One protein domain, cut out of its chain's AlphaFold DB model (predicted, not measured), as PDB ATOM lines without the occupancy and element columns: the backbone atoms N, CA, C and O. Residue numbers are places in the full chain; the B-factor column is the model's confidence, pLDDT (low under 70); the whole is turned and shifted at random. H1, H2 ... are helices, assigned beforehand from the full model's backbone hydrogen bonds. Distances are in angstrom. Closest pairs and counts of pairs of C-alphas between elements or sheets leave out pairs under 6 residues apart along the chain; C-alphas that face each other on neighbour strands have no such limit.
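AT A GLANCE: This is residues 110 to 162 of the 174 residues of the protein "PilZ domain-containing protein" of Candidatus Omnitrophica bacterium (UniProt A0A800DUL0). Little regular structure is present: one long helix, H1, lies along one side of a body made mostly of loops, and a single short helical turn, H2, sits near its first end. A long loop, residues 134 to 146, leads from the far end of H1 back to H2, and the last stretch, residues 151 to 162, passes through the middle. The printed part has 53 residues with two named helices, H1 then H2, and no named strand; its class is all helix, with 19 residues in named elements. It is compact, with a radius of gyration of the C-alphas of 10.5 A, and rounded, spanning 28 by 24 by 16 A.

HOW THE PARTS SIT: H1, residues 119 to 133, and H2, residues 147 to 150, are close but not clearly touching; their closest C-alphas, those of Lys 119 and Pro 147, are 6.2 A apart. In H1 every O i to N i+4 pair is within hydrogen-bond range; H2 is too short for such a pair.

IN THESE COORDINATES: H1 measures 21.2 A from C-alpha 119 at (43.557, 25.547, 238.186) to C-alpha 133 at (29.097, 17.931, 251.721). H2 measures 5.3 A and ends at C-alpha 150, (35.289, 28.502, 231.059).

THE WHOLE: The C-alphas farthest apart, those of Gly 134 and Asn 149, are 29.1 A apart. The printed part has no cut, the link from H1 to H2 is long, and no printed residue is under 70 in pLDDT.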
ATOM      1  N   PRO A 110      34.471  30.207 247.976       94.06
ATOM      2  CA  PRO A 110      35.735  30.895 247.762       94.06
ATOM      3  C   PRO A 110      35.720  31.659 246.434       94.06
ATOM      4  O   PRO A 110      35.331  31.107 245.403       94.06
ATOM      5  N   HIS A 111      36.132  32.924 246.472       90.75
ATOM      6  CA  HIS A 111      36.175  33.819 245.315       90.75
ATOM      7  C   HIS A 111      37.409  34.732 245.379       90.75
ATOM      8  O   HIS A 111      37.748  35.225 246.456       90.75
ATOM      9  N   ASP A 112      38.068  34.931 244.242       91.25
ATOM     10  CA  ASP A 112      39.214  35.806 244.019       91.25
ATOM     11  C   ASP A 112      39.108  36.451 242.629       91.25
ATOM     12  O   ASP A 112      39.083  35.773 241.603       91.25
ATOM     13  N   LEU A 113      39.086  37.783 242.582       84.69
ATOM     14  CA  LEU A 113      38.866  38.538 241.343       84.69
ATOM     15  C   LEU A 113      39.902  38.263 240.243       84.69
ATOM     16  O   LEU A 113      39.593  38.456 239.069       84.69
ATOM     17  N   LYS A 114      41.127  37.864 240.599       87.56
ATOM     18  CA  LYS A 114      42.227  37.652 239.648       87.56
ATOM     19  C   LYS A 114      42.454  36.175 239.347       87.56
ATOM     20  O   LYS A 114      42.806  35.842 238.219       87.56
ATOM     21  N   LEU A 115      42.272  35.317 240.348       90.00
ATOM     22  CA  LEU A 115      42.667  33.906 240.298       90.00
ATOM     23  C   LEU A 115      41.490  32.946 240.094       90.00
ATOM     24  O   LEU A 115      41.699  31.743 239.983       90.00
ATOM     25  N   ASP A 116      40.258  33.452 240.027       86.94
ATOM     26  CA  ASP A 116      39.019  32.664 239.979       86.94
ATOM     27  C   ASP A 116      38.971  31.561 238.910       86.94
ATOM     28  O   ASP A 116      38.283  30.551 239.086       86.94
ATOM     29  N   TYR A 117      39.707  31.765 237.818       90.19
ATOM     30  CA  TYR A 117      39.828  30.858 236.680       90.19
ATOM     31  C   TYR A 117      41.264  30.348 236.512       90.19
ATOM     32  O   TYR A 117      41.730  30.138 235.394       90.19
ATOM     33  N   ASP A 118      41.969  30.131 237.619       91.62
ATOM     34  CA  ASP A 118      43.204  29.353 237.658       91.62
ATOM     35  C   ASP A 118      42.925  27.947 238.207       91.62
ATOM     36  O   ASP A 118      42.038  27.730 239.040       91.62
ATOM     37  N   LYS A 119      43.721  26.958 237.776       90.75
ATOM     38  CA  LYS A 119      43.557  25.547 238.186       90.75
ATOM     39  C   LYS A 119      43.575  25.375 239.710       90.75
ATOM     40  O   LYS A 119      42.768  24.620 240.255       90.75
ATOM     41  N   ASN A 120      44.442  26.121 240.394       92.00
ATOM     42  CA  ASN A 120      44.570  26.095 241.853       92.00
ATOM     43  C   ASN A 120      43.312  26.619 242.552       92.00
ATOM     44  O   ASN A 120      42.907  26.087 243.585       92.00
ATOM     45  N   PHE A 121      42.652  27.630 241.983       94.06
ATOM     46  CA  PHE A 121      41.453  28.198 242.587       94.06
ATOM     47  C   PHE A 121      40.233  27.295 242.392       94.06
ATOM     48  O   PHE A 121      39.461  27.082 243.331       94.06
ATOM     49  N   ALA A 122      40.120  26.664 241.220       94.00
ATOM     50  CA  ALA A 122      39.138  25.606 240.997       94.00
ATOM     51  C   ALA A 122      39.334  24.433 241.977       94.00
ATOM     52  O   ALA A 122      38.359  23.901 242.511       94.00
ATOM     53  N   ALA A 123      40.586  24.058 242.277       93.94
ATOM     54  CA  ALA A 123      40.892  23.051 243.292       93.94
ATOM     55  C   ALA A 123      40.475  23.496 244.704       93.94
ATOM     56  O   ALA A 123      39.813  22.733 245.403       93.94
ATOM     57  N   LYS A 124      40.760  24.747 245.086       95.44
ATOM     58  CA  LYS A 124      40.353  25.332 246.375       95.44
ATOM     59  C   LYS A 124      38.835  25.323 246.573       95.44
ATOM     60  O   LYS A 124      38.351  24.978 247.649       95.44
ATOM     61  N   ARG A 125      38.062  25.680 245.541       95.50
ATOM     62  CA  ARG A 125      36.590  25.606 245.584       95.50
ATOM     63  C   ARG A 125      36.092  24.170 245.695       95.50
ATOM     64  O   ARG A 125      35.166  23.912 246.459       95.50
ATOM     65  N   ARG A 126      36.706  23.239 244.960       95.38
ATOM     66  CA  ARG A 126      36.364  21.814 245.022       95.38
ATOM     67  C   ARG A 126      36.635  21.237 246.411       95.38
ATOM     68  O   ARG A 126      35.759  20.583 246.953       95.38
ATOM     69  N   GLU A 127      37.782  21.533 247.018       95.50
ATOM     70  CA  GLU A 127      38.107  21.124 248.393       95.50
ATOM     71  C   GLU A 127      37.129  21.719 249.413       95.50
ATOM     72  O   GLU A 127      36.626  21.020 250.293       95.50
ATOM     73  N   TRP A 128      36.824  23.011 249.278       96.06
ATOM     74  CA  TRP A 128      35.809  23.673 250.092       96.06
ATOM     75  C   TRP A 128      34.448  22.968 249.993       96.06
ATOM     76  O   TRP A 128      33.844  22.667 251.022       96.06
ATOM     77  N   LEU A 129      33.999  22.641 248.777       96.06
ATOM     78  CA  LEU A 129      32.733  21.947 248.558       96.06
ATOM     79  C   LEU A 129      32.765  20.520 249.121       96.06
ATOM     80  O   LEU A 129      31.831  20.141 249.821       96.06
ATOM     81  N   SER A 130      33.844  19.763 248.891       95.81
ATOM     82  CA  SER A 130      34.025  18.411 249.435       95.81
ATOM     83  C   SER A 130      33.886  18.393 250.960       95.81
ATOM     84  O   SER A 130      33.156  17.565 251.501       95.81
ATOM     85  N   ARG A 131      34.516  19.348 251.667       95.06
ATOM     86  CA  ARG A 131      34.385  19.488 253.130       95.06
ATOM     87  C   ARG A 131      32.962  19.826 253.563       95.06
ATOM     88  O   ARG A 131      32.513  19.347 254.597       95.06
ATOM     89  N   LYS A 132      32.252  20.645 252.782       93.81
ATOM     90  CA  LYS A 132      30.870  21.049 253.073       93.81
ATOM     91  C   LYS A 132      29.874  19.902 252.977       93.81
ATOM     92  O   LYS A 132      28.941  19.864 253.772       93.81
ATOM     93  N   ILE A 133      30.052  19.013 252.003       95.00
ATOM     94  CA  ILE A 133      29.097  17.931 251.721       95.00
ATOM     95  C   ILE A 133      29.545  16.569 252.268       95.00
ATOM     96  O   ILE A 133      28.763  15.627 252.232       95.00
ATOM     97  N   GLY A 134      30.785  16.446 252.754       94.00
ATOM     98  CA  GLY A 134      31.336  15.189 253.268       94.00
ATOM     99  C   GLY A 134      31.619  14.135 252.188       94.00
ATOM    100  O   GLY A 134      31.693  12.952 252.502       94.00
ATOM    101  N   ILE A 135      31.764  14.543 250.921       94.94
ATOM    102  CA  ILE A 135      31.976  13.650 249.768       94.94
ATOM    103  C   ILE A 135      33.251  14.065 249.039       94.94
ATOM    104  O   ILE A 135      33.501  15.253 248.836       94.94
ATOM    105  N   ASN A 136      34.047  13.087 248.605       93.00
ATOM    106  CA  ASN A 136      35.234  13.348 247.801       93.00
ATOM    107  C   ASN A 136      34.883  13.518 246.308       93.00
ATOM    108  O   ASN A 136      34.217  12.675 245.712       93.00
ATOM    109  N   LEU A 137      35.374  14.592 245.690       93.75
ATOM    110  CA  LEU A 137      35.116  14.982 244.299       93.75
ATOM    111  C   LEU A 137      36.291  14.644 243.356       93.75
ATOM    112  O   LEU A 137      36.603  15.420 242.452       93.75
ATOM    113  N   ASN A 138      36.948  13.495 243.556       88.88
ATOM    114  CA  ASN A 138      38.145  13.085 242.803       88.88
ATOM    115  C   ASN A 138      37.963  13.187 241.277       88.88
ATOM    116  O   ASN A 138      38.782  13.796 240.599       88.88
ATOM    117  N   HIS A 139      36.859  12.669 240.731       91.56
ATOM    118  CA  HIS A 139      36.633  12.604 239.277       91.56
ATOM    119  C   HIS A 139      36.227  13.937 238.629       91.56
ATOM    120  O   HIS A 139      36.209  14.047 237.407       91.56
ATOM    121  N   ILE A 140      35.932  14.959 239.437       93.81
ATOM    122  CA  ILE A 140      35.535  16.286 238.950       93.81
ATOM    123  C   ILE A 140      36.765  17.121 238.574       93.81
ATOM    124  O   ILE A 140      36.704  17.971 237.688       93.81
ATOM    125  N   GLY A 141      37.902  16.886 239.238       90.12
ATOM    126  CA  GLY A 141      39.112  17.695 239.089       90.12
ATOM    127  C   GLY A 141      39.928  17.450 237.820       90.12
ATOM    128  O   GLY A 141      40.903  18.169 237.609       90.12
ATOM    129  N   TYR A 142      39.546  16.469 237.000       88.31
ATOM    130  CA  TYR A 142      40.251  16.095 235.778       88.31
ATOM    131  C   TYR A 142      39.534  16.668 234.559       88.31
ATOM    132  O   TYR A 142      38.399  16.307 234.262       88.31
ATOM    133  N   TYR A 143      40.197  17.573 233.851       87.50
ATOM    134  CA  TYR A 143      39.671  18.199 232.645       87.50
ATOM    135  C   TYR A 143      40.819  18.618 231.728       87.50
ATOM    136  O   TYR A 143      41.880  19.037 232.197       87.50
ATOM    137  N   SER A 144      40.593  18.500 230.422       83.88
ATOM    138  CA  SER A 144      41.590  18.826 229.396       83.88
ATOM    139  C   SER A 144      41.649  20.328 229.107       83.88
ATOM    140  O   SER A 144      42.720  20.871 228.853       83.88
ATOM    141  N   GLU A 145      40.506  21.010 229.205       81.56
ATOM    142  CA  GLU A 145      40.379  22.436 228.902       81.56
ATOM    143  C   GLU A 145      40.813  23.332 230.065       81.56
ATOM    144  O   GLU A 145      40.464  23.109 231.223       81.56
ATOM    145  N   GLY A 146      41.560  24.393 229.763       84.00
ATOM    146  CA  GLY A 146      42.010  25.345 230.775       84.00
ATOM    147  C   GLY A 146      40.834  26.078 231.447       84.00
ATOM    148  O   GLY A 146      39.917  26.508 230.751       84.00
ATOM    149  N   PRO A 147      40.876  26.333 232.771       88.56
ATOM    150  CA  PRO A 147      39.827  27.071 233.485       88.56
ATOM    151  C   PRO A 147      39.467  28.435 232.879       88.56
ATOM    152  O   PRO A 147      38.312  28.845 232.937       88.56
ATOM    153  N   ARG A 148      40.428  29.119 232.243       90.56
ATOM    154  CA  ARG A 148      40.208  30.405 231.558       90.56
ATOM    155  C   ARG A 148      39.221  30.311 230.395       90.56
ATOM    156  O   ARG A 148      38.442  31.237 230.210       90.56
ATOM    157  N   ASN A 149      39.174  29.183 229.682       90.81
ATOM    158  CA  ASN A 149      38.215  28.966 228.589       90.81
ATOM    159  C   ASN A 149      36.768  28.853 229.104       90.81
ATOM    160  O   ASN A 149      35.814  28.989 228.343       90.81
ATOM    161  N   MET A 150      36.593  28.617 230.406       89.94
ATOM    162  CA  MET A 150      35.289  28.502 231.059       89.94
ATOM    163  C   MET A 150      34.821  29.834 231.669       89.94
ATOM    164  O   MET A 150      33.726  29.899 232.237       89.94
ATOM    165  N   GLN A 151      35.622  30.901 231.546       90.19
ATOM    166  CA  GLN A 151      35.287  32.226 232.055       90.19
ATOM    167  C   GLN A 151      34.038  32.791 231.379       90.19
ATOM    168  O   GLN A 151      33.889  32.745 230.163       90.19
ATOM    169  N   GLY A 152      33.115  33.308 232.193       87.50
ATOM    170  CA  GLY A 152      31.820  33.820 231.731       87.50
ATOM    171  C   GLY A 152      30.759  32.736 231.519       87.50
ATOM    172  O   GLY A 152      29.576  33.035 231.647       87.50
ATOM    173  N   ASN A 153      31.167  31.483 231.296       91.38
ATOM    174  CA  ASN A 153      30.257  30.343 231.164       91.38
ATOM    175  C   ASN A 153      29.977  29.659 232.511       91.38
ATOM    176  O   ASN A 153      28.867  29.187 232.746       91.38
ATOM    177  N   ILE A 154      30.975  29.598 233.402       91.31
ATOM    178  CA  ILE A 154      30.879  28.910 234.698       91.31
ATOM    179  C   ILE A 154      31.297  29.864 235.822       91.31
ATOM    180  O   ILE A 154      32.479  30.119 236.006       91.31
ATOM    181  N   GLU A 155      30.340  30.354 236.619       89.62
ATOM    182  CA  GLU A 155      30.600  31.369 237.659       89.62
ATOM    183  C   GLU A 155      31.534  30.893 238.789       89.62
ATOM    184  O   GLU A 155      32.339  31.669 239.295       89.62
ATOM    185  N   ASN A 156      31.429  29.625 239.203       92.50
ATOM    186  CA  ASN A 156      32.200  29.046 240.311       92.50
ATOM    187  C   ASN A 156      32.799  27.698 239.903       92.50
ATOM    188  O   ASN A 156      32.348  26.643 240.351       92.50
ATOM    189  N   LEU A 157      33.795  27.728 239.019       93.94
ATOM    190  CA  LEU A 157      34.396  26.509 238.489       93.94
ATOM    191  C   LEU A 157      34.991  25.629 239.602       93.94
ATOM    192  O   LEU A 157      35.852  26.071 240.361       93.94
ATOM    193  N   ILE A 158      34.568  24.363 239.642       94.81
ATOM    194  CA  ILE A 158      35.146  23.301 240.489       94.81
ATOM    195  C   ILE A 158      35.744  22.150 239.667       94.81
ATOM    196  O   ILE A 158      36.420  21.286 240.227       94.81
ATOM    197  N   GLY A 159      35.508  22.135 238.352       93.94
ATOM    198  CA  GLY A 159      35.894  21.072 237.429       93.94
ATOM    199  C   GLY A 159      34.778  20.754 236.434       93.94
ATOM    200  O   GLY A 159      33.983  21.639 236.121       93.94
ATOM    201  N   VAL A 160      34.714  19.512 235.947       93.06
ATOM    202  CA  VAL A 160      33.764  19.090 234.900       93.06
ATOM    203  C   VAL A 160      33.076  17.768 235.241       93.06
ATOM    204  O   VAL A 160      33.574  16.985 236.050       93.06
ATOM    205  N   CYS A 161      31.932  17.510 234.604       92.12
ATOM    206  CA  CYS A 161      31.329  16.181 234.568       92.12
ATOM    207  C   CYS A 161      31.919  15.381 233.398       92.12
ATOM    208  O   CYS A 161      32.141  15.941 232.324       92.12
ATOM    209  N   GLN A 162      32.156  14.087 233.601       89.50
ATOM    210  CA  GLN A 162      32.638  13.189 232.553       89.50
ATOM    211  C   GLN A 162      31.448  12.564 231.824       89.50
ATOM    212  O   GLN A 162      30.539  12.038 232.464       89.50
TER     213      GLN A 162